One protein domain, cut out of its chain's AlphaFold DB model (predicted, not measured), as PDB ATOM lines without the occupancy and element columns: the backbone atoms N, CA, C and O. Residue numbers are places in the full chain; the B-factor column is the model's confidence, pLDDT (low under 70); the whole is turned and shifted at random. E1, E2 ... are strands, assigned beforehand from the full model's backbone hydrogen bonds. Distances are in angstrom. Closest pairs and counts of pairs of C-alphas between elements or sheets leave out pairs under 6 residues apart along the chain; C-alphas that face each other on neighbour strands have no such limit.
ATOM      1  N   TYR A  14      29.909   2.162 -82.315       90.19
ATOM      2  CA  TYR A  14      28.608   1.915 -82.922       90.19
ATOM      3  C   TYR A  14      27.921   3.231 -83.289       90.19
ATOM      4  O   TYR A  14      28.280   4.308 -82.807       90.19
ATOM      5  N   VAL A  15      26.937   3.149 -84.181       90.88
ATOM      6  CA  VAL A  15      26.157   4.303 -84.635       90.88
ATOM      7  C   VAL A  15      24.682   3.986 -84.476       90.88
ATOM      8  O   VAL A  15      24.237   2.903 -84.849       90.88
ATOM      9  N   LEU A  16      23.917   4.936 -83.952       89.94
ATOM     10  CA  LEU A  16      22.464   4.861 -83.885       89.94
ATOM     11  C   LEU A  16      21.869   6.181 -84.375       89.94
ATOM     12  O   LEU A  16      22.418   7.253 -84.137       89.94
ATOM     13  N   THR A  17      20.740   6.109 -85.070       89.69
ATOM     14  CA  THR A  17      19.986   7.304 -85.460       89.69
ATOM     15  C   THR A  17      18.723   7.379 -84.619       89.69
ATOM     16  O   THR A  17      17.861   6.511 -84.725       89.69
ATOM     17  N   TYR A  18      18.620   8.396 -83.770       88.75
ATOM     18  CA  TYR A  18      17.437   8.660 -82.960       88.75
ATOM     19  C   TYR A  18      16.600   9.758 -83.615       88.75
ATOM     20  O   TYR A  18      17.138  10.769 -84.055       88.75
ATOM     21  N   ARG A  19      15.283   9.581 -83.706       88.50
ATOM     22  CA  ARG A  19      14.377  10.617 -84.221       88.50
ATOM     23  C   ARG A  19      13.600  11.210 -83.055       88.50
ATOM     24  O   ARG A  19      12.929  10.465 -82.346       88.50
ATOM     25  N   HIS A  20      13.659  12.528 -82.896       84.44
ATOM     26  CA  HIS A  20      12.867  13.250 -81.907       84.44
ATOM     27  C   HIS A  20      12.045  14.321 -82.617       84.44
ATOM     28  O   HIS A  20      12.627  15.214 -83.222       84.44
ATOM     29  N   GLY A  21      10.718  14.175 -82.585       86.69
ATOM     30  CA  GLY A  21       9.802  15.015 -83.359       86.69
ATOM     31  C   GLY A  21      10.143  15.008 -84.855       86.69
ATOM     32  O   GLY A  21      10.186  13.938 -85.476       86.69
ATOM     33  N   ALA A  22      10.392  16.188 -85.421       85.56
ATOM     34  CA  ALA A  22      10.846  16.377 -86.797       85.56
ATOM     35  C   ALA A  22      12.377  16.243 -86.952       85.56
ATOM     36  O   ALA A  22      12.864  16.008 -88.061       85.56
ATOM     37  N   GLY A  23      13.141  16.371 -85.863       86.06
ATOM     38  CA  GLY A  23      14.604  16.310 -85.857       86.06
ATOM     39  C   GLY A  23      15.185  14.888 -85.876       86.06
ATOM     40  O   GLY A  23      14.582  13.919 -85.399       86.06
ATOM     41  N   ARG A  24      16.405  14.747 -86.410       90.75
ATOM     42  CA  ARG A  24      17.170  13.483 -86.431       90.75
ATOM     43  C   ARG A  24      18.509  13.646 -85.724       90.75
ATOM     44  O   ARG A  24      19.219  14.605 -85.962       90.75
ATOM     45  N   TYR A  25      18.885  12.666 -84.919       90.69
ATOM     46  CA  TYR A  25      20.096  12.653 -84.108       90.69
ATOM     47  C   TYR A  25      20.952  11.460 -84.513       90.69
ATOM     48  O   TYR A  25      20.638  10.319 -84.181       90.69
ATOM     49  N   GLY A  26      22.025  11.715 -85.257       92.69
ATOM     50  CA  GLY A  26      23.016  10.700 -85.602       92.69
ATOM     51  C   GLY A  26      24.028  10.569 -84.475       92.69
ATOM     52  O   GLY A  26      24.958  11.367 -84.408       92.69
ATOM     53  N   ILE A  27      23.841   9.588 -83.597       91.50
ATOM     54  CA  ILE A  27      24.700   9.346 -82.442       91.50
ATOM     55  C   ILE A  27      25.761   8.322 -82.820       91.50
ATOM     56  O   ILE A  27      25.447   7.184 -83.164       91.50
ATOM     57  N   ARG A  28      27.024   8.720 -82.730       91.88
ATOM     58  CA  ARG A  28      28.184   7.855 -82.905       91.88
ATOM     59  C   ARG A  28      28.888   7.716 -81.573       91.88
ATOM     60  O   ARG A  28      29.327   8.713 -81.010       91.88
ATOM     61  N   VAL A  29      28.990   6.489 -81.092       90.00
ATOM     62  CA  VAL A  29      29.720   6.173 -79.870       90.00
ATOM     63  C   VAL A  29      31.018   5.490 -80.254       90.00
ATOM     64  O   VAL A  29      30.998   4.486 -80.963       90.00
ATOM     65  N   GLU A  30      32.137   6.046 -79.819       90.81
ATOM     66  CA  GLU A  30      33.488   5.570 -80.104       90.81
ATOM     67  C   GLU A  30      34.097   5.035 -78.808       90.81
ATOM     68  O   GLU A  30      34.012   5.681 -77.769       90.81
ATOM     69  N   ASN A  31      34.684   3.841 -78.855       89.31
ATOM     70  CA  ASN A  31      35.277   3.168 -77.702       89.31
ATOM     71  C   ASN A  31      36.719   2.743 -78.011       89.31
ATOM     72  O   ASN A  31      37.019   1.551 -78.110       89.31
ATOM     73  N   PRO A  32      37.645   3.702 -78.177       85.31
ATOM     74  CA  PRO A  32      39.040   3.385 -78.472       85.31
ATOM     75  C   PRO A  32      39.745   2.683 -77.302       85.31
ATOM     76  O   PRO A  32      40.782   2.053 -77.497       85.31
ATOM     77  N   LYS A  33      39.213   2.808 -76.079       83.50
ATOM     78  CA  LYS A  33      39.791   2.234 -74.857       83.50
ATOM     79  C   LYS A  33      39.272   0.834 -74.529       83.50
ATOM     80  O   LYS A  33      39.794   0.227 -73.601       83.50
ATOM     81  N   GLY A  34      38.281   0.325 -75.266       84.81
ATOM     82  CA  GLY A  34      37.698  -0.992 -75.017       84.81
ATOM     83  C   GLY A  34      37.058  -1.105 -73.634       84.81
ATOM     84  O   GLY A  34      37.203  -2.125 -72.969       84.81
ATOM     85  N   VAL A  35      36.388  -0.051 -73.167       86.06
ATOM     86  CA  VAL A  35      35.660  -0.074 -71.890       86.06
ATOM     87  C   VAL A  35      34.226  -0.545 -72.089       86.06
ATOM     88  O   VAL A  35      33.672  -0.445 -73.183       86.06
ATOM     89  N   GLU A  36      33.614  -1.053 -71.026       84.31
ATOM     90  CA  GLU A  36      32.218  -1.497 -71.065       84.31
ATOM     91  C   GLU A  36      31.241  -0.347 -70.787       84.31
ATOM     92  O   GLU A  36      30.109  -0.352 -71.265       84.31
ATOM     93  N   GLN A  37      31.694   0.659 -70.033       81.94
ATOM     94  CA  GLN A  37      30.926   1.822 -69.595       81.94
ATOM     95  C   GLN A  37      31.856   3.014 -69.327       81.94
ATOM     96  O   GLN A  37      33.065   2.838 -69.178       81.94
ATOM     97  N   GLY A  38      31.275   4.209 -69.198       84.56
ATOM     98  CA  GLY A  38      32.000   5.433 -68.852       84.56
ATOM     99  C   GLY A  38      32.108   6.383 -70.036       84.56
ATOM    100  O   GLY A  38      32.932   6.207 -70.927       84.56
ATOM    101  N   VAL A  39      31.250   7.400 -70.062       86.56
ATOM    102  CA  VAL A  39      31.299   8.440 -71.092       86.56
ATOM    103  C   VAL A  39      32.250   9.535 -70.633       86.56
ATOM    104  O   VAL A  39      32.001  10.177 -69.615       86.56
ATOM    105  N   VAL A  40      33.320   9.753 -71.394       86.94
ATOM    106  CA  VAL A  40      34.359  10.753 -71.088       86.94
ATOM    107  C   VAL A  40      34.248  12.001 -71.956       86.94
ATOM    108  O   VAL A  40      34.817  13.036 -71.622       86.94
ATOM    109  N   ARG A  41      33.501  11.939 -73.064       87.12
ATOM    110  CA  ARG A  41      33.252  13.102 -73.922       87.12
ATOM    111  C   ARG A  41      31.916  12.986 -74.635       87.12
ATOM    112  O   ARG A  41      31.553  11.911 -75.109       87.12
ATOM    113  N   ILE A  42      31.203  14.103 -74.740       89.75
ATOM    114  CA  ILE A  42      30.000  14.232 -75.565       89.75
ATOM    115  C   ILE A  42      30.144  15.502 -76.398       89.75
ATOM    116  O   ILE A  42      30.468  16.559 -75.864       89.75
ATOM    117  N   GLU A  43      29.889  15.406 -77.695       91.06
ATOM    118  CA  GLU A  43      29.849  16.538 -78.616       91.06
ATOM    119  C   GLU A  43      28.523  16.512 -79.373       91.06
ATOM    120  O   GLU A  43      28.118  15.469 -79.891       91.06
ATOM    121  N   LEU A  44      27.848  17.653 -79.445       90.19
ATOM    122  CA  LEU A  44      26.609  17.854 -80.188       90.19
ATOM    123  C   LEU A  44      26.875  18.897 -81.268       90.19
ATOM    124  O   LEU A  44      27.227  20.019 -80.952       90.19
ATOM    125  N   ASP A  45      26.757  18.509 -82.533       88.50
ATOM    126  CA  ASP A  45      27.012  19.373 -83.694       88.50
ATOM    127  C   ASP A  45      28.424  20.000 -83.745       88.50
ATOM    128  O   ASP A  45      28.685  20.950 -84.470       88.50
ATOM    129  N   GLY A  46      29.373  19.418 -83.002       88.00
ATOM    130  CA  GLY A  46      30.730  19.952 -82.828       88.00
ATOM    131  C   GLY A  46      30.929  20.755 -81.540       88.00
ATOM    132  O   GLY A  46      32.057  21.126 -81.229       88.00
ATOM    133  N   GLU A  47      29.874  20.973 -80.755       88.44
ATOM    134  CA  GLU A  47      29.937  21.648 -79.462       88.44
ATOM    135  C   GLU A  47      30.071  20.639 -78.317       88.44
ATOM    136  O   GLU A  47      29.216  19.771 -78.120       88.44
ATOM    137  N   SER A  48      31.134  20.761 -77.522       87.88
ATOM    138  CA  SER A  48      31.350  19.944 -76.320       87.88
ATOM    139  C   SER A  48      30.232  20.154 -75.294       87.88
ATOM    140  O   SER A  48      29.969  21.279 -74.875       87.88
ATOM    141  N   GLN A  49      29.602  19.063 -74.864       87.31
ATOM    142  CA  GLN A  49      28.508  19.066 -73.896       87.31
ATOM    143  C   GLN A  49      28.985  18.556 -72.527       87.31
ATOM    144  O   GLN A  49      29.831  17.657 -72.463       87.31
ATOM    145  N   PRO A  50      28.437  19.086 -71.420       80.81
ATOM    146  CA  PRO A  50      28.796  18.646 -70.080       80.81
ATOM    147  C   PRO A  50      28.389  17.185 -69.832       80.81
ATOM    148  O   PRO A  50      27.253  16.767 -70.081       80.81
ATOM    149  N   LEU A  51      29.327  16.410 -69.287       77.06
ATOM    150  CA  LEU A  51      29.097  15.032 -68.857       77.06
ATOM    151  C   LEU A  51      28.142  15.008 -67.653       77.06
ATOM    152  O   LEU A  51      28.207  15.868 -66.779       77.06
ATOM    153  N   GLY A  52      27.231  14.034 -67.608       66.62
ATOM    154  CA  GLY A  52      26.279  13.853 -66.502       66.62
ATOM    155  C   GLY A  52      24.970  14.647 -66.608       66.62
ATOM    156  O   GLY A  52      23.960  14.208 -66.063       66.62
ATOM    157  N   VAL A  53      24.926  15.748 -67.365       67.31
ATOM    158  CA  VAL A  53      23.666  16.477 -67.644       67.31
ATOM    159  C   VAL A  53      22.922  15.870 -68.843       67.31
ATOM    160  O   VAL A  53      21.690  15.877 -68.897       67.31
ATOM    161  N   GLY A  54      23.662  15.266 -69.776       73.88
ATOM    162  CA  GLY A  54      23.114  14.771 -71.037       73.88
ATOM    163  C   GLY A  54      22.853  15.900 -72.039       73.88
ATOM    164  O   GLY A  54      23.045  17.076 -71.741       73.88
ATOM    165  N   ILE A  55      22.423  15.545 -73.249       81.81
ATOM    166  CA  ILE A  55      22.160  16.518 -74.320       81.81
ATOM    167  C   ILE A  55      20.713  17.005 -74.276       81.81
ATOM    168  O   ILE A  55      19.787  16.222 -74.024       81.81
ATOM    169  N   GLN A  56      20.504  18.285 -74.569       82.56
ATOM    170  CA  GLN A  56      19.172  18.806 -74.852       82.56
ATOM    171  C   GLN A  56      18.763  18.377 -76.260       82.56
ATOM    172  O   GLN A  56      19.523  18.526 -77.214       82.56
ATOM    173  N   LEU A  57      17.571  17.795 -76.375       80.81
ATOM    174  CA  LEU A  57      17.005  17.471 -77.675       80.81
ATOM    175  C   LEU A  57      16.153  18.659 -78.119       80.81
ATOM    176  O   LEU A  57      15.125  18.937 -77.505       80.81
ATOM    177  N   VAL A  58      16.574  19.325 -79.182       80.94
ATOM    178  CA  VAL A  58      15.841  20.398 -79.850       80.94
ATOM    179  C   VAL A  58      14.985  19.809 -80.976       80.94
ATOM    180  O   VAL A  58      15.451  18.977 -81.760       80.94
ATOM    181  N   ASP A  59      13.722  20.217 -81.051       74.75
ATOM    182  CA  ASP A  59      12.827  19.870 -82.157       74.75
ATOM    183  C   ASP A  59      12.832  20.992 -83.203       74.75
ATOM    184  O   ASP A  59      11.906  21.785 -83.289       74.75
ATOM    185  N   ASP A  60      13.927  21.094 -83.959       80.56
ATOM    186  CA  ASP A  60      14.088  22.106 -85.020       80.56
ATOM    187  C   ASP A  60      13.882  21.517 -86.432       80.56
ATOM    188  O   ASP A  60      13.992  22.196 -87.445       80.56
ATOM    189  N   GLY A  61      13.622  20.207 -86.537       83.69
ATOM    190  CA  GLY A  61      13.544  19.507 -87.828       83.69
ATOM    191  C   GLY A  61      14.900  19.208 -88.482       83.69
ATOM    192  O   GLY A  61      14.956  18.535 -89.513       83.69
ATOM    193  N   GLN A  62      16.000  19.665 -87.880       87.44
ATOM    194  CA  GLN A  62      17.353  19.493 -88.404       87.44
ATOM    195  C   GLN A  62      17.989  18.148 -88.018       87.44
ATOM    196  O   GLN A  62      17.490  17.386 -87.182       87.44
ATOM    197  N   VAL A  63      19.099  17.826 -88.691       88.31
ATOM    198  CA  VAL A  63      19.912  16.643 -88.395       88.31
ATOM    199  C   VAL A  63      21.069  17.050 -87.491       88.31
ATOM    200  O   VAL A  63      22.025  17.655 -87.956       88.31
ATOM    201  N   HIS A  64      21.009  16.655 -86.227       90.38
ATOM    202  CA  HIS A  64      22.070  16.863 -85.253       90.38
ATOM    203  C   HIS A  64      23.026  15.673 -85.235       90.38
ATOM    204  O   HIS A  64      22.608  14.508 -85.207       90.38
ATOM    205  N   ARG A  65      24.330  15.946 -85.224       91.75
ATOM    206  CA  ARG A  65      25.355  14.903 -85.113       91.75
ATOM    207  C   ARG A  65      25.872  14.844 -83.682       91.75
ATOM    208  O   ARG A  65      26.438  15.811 -83.193       91.75
ATOM    209  N   VAL A  66      25.701  13.705 -83.023       91.00
ATOM    210  CA  VAL A  66      26.192  13.483 -81.661       91.00
ATOM    211  C   VAL A  66      27.400  12.561 -81.722       91.00
ATOM    212  O   VAL A  66      27.321  11.479 -82.303       91.00
ATOM    213  N   ARG A  67      28.514  12.963 -81.117       91.19
ATOM    214  CA  ARG A  67      29.654  12.084 -80.854       91.19
ATOM    215  C   ARG A  67      29.765  11.833 -79.367       91.19
ATOM    216  O   ARG A  67      29.650  12.750 -78.564       91.19
ATOM    217  N   VAL A  68      29.971  10.579 -79.013       89.81
ATOM    218  CA  VAL A  68      30.153  10.133 -77.639       89.81
ATOM    219  C   VAL A  68      31.437   9.330 -77.603       89.81
ATOM    220  O   VAL A  68      31.597   8.396 -78.382       89.81
ATOM    221  N   GLU A  69      32.346   9.682 -76.710       89.69
ATOM    222  CA  GLU A  69      33.566   8.918 -76.480       89.69
ATOM    223  C   GLU A  69      33.446   8.160 -75.163       89.69
ATOM    224  O   GLU A  69      33.136   8.734 -74.112       89.69
ATOM    225  N   LEU A  70      33.676   6.855 -75.247       88.25
ATOM    226  CA  LEU A  70      33.786   5.953 -74.118       88.25
ATOM    227  C   LEU A  70      35.241   5.880 -73.660       88.25
ATOM    228  O   LEU A  70      36.172   5.741 -74.459       88.25
ATOM    229  N   GLY A  71      35.426   5.938 -72.350       85.25
ATOM    230  CA  GLY A  71      36.724   5.839 -71.714       85.25
ATOM    231  C   GLY A  71      36.597   5.415 -70.256       85.25
ATOM    232  O   GLY A  71      35.498   5.398 -69.701       85.25
TER     233      GLY A  71
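AT A GLANCE: This is residues 14 to 71 of the 86 residues of an uncharacterized protein of Geobacteraceae bacterium (UniProt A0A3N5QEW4). This is a single, strongly twisted sheet of five strands with no named helix, in which the last strand, E5, slots into the middle between two hairpins, E1 with E2 and E3 with E4. E2 and E5, the longest strands, run side by side along the long axis, with the links E2 to E3 and E4 to E5 looping out towards opposite ends. The printed part has 58 residues, 32 of them in strands E1, E2, E3, E4 and E5 along the chain; the sheet order is E1, E2, E5, E3, E4, mixed, and the class is all strand. The whole is compact, with a radius of gyration of the C-alphas of 11.6 A, yet elongated in outline, spanning 34 by 21 by 16 A.

IN THESE COORDINATES: E2 holds residues 23 to 30 and is 22.5 A long. E5 holds residues 63 to 70, 22.6 A from first to last C-alpha, ending with C-alpha 70 at (33.786, 5.953, -74.118). E1, residues 14 to 20, measures 19.4 A and begins with C-alpha 14 at (28.608, 1.915, -82.922). E3, residues 39 to 44, measures 13.9 A, and E4, residues 47 to 49, measures 6.3 A, beginning with C-alpha 47 at (29.937, 21.648, -79.462).

HOW THE PARTS SIT: The inner strands E2 and E5 are parallel neighbours, their directions 21 degrees apart; N 28 and O 66 are within hydrogen-bond range at 2.8 A, and N 64 and O 24 at 2.7 A. On the other side of E2, E1 is its antiparallel neighbour at 160 degrees, forming a hairpin; N 16 and O 27 are 2.8 A apart. On the other side of E5, E3 is antiparallel at 165 degrees, with N 43 and O 67 2.8 A apart. E4 is antiparallel to E3 at 138 degrees, also in a hairpin, with N 49 and O 42 2.8 A apart. E1 and E4 are the edge strands and are apart from each other. From edge to edge the strands' lines turn by 90 degrees, and the sheet's C-alphas lie up to 6.1 A off its best plane.

THE WHOLE: The C-alphas farthest apart are those of Gly 34 and Asp 60, at 34.5 A. The printed part, residues 14 to 71, has no cut. The links E1 to E2 and E3 to E4 are tight, E2 to E3 is short, and E4 to E5 is long, residues 50 to 62. Mean pLDDT of the printed part is 86.1; residues 52 to 53, in that long link, are under 70.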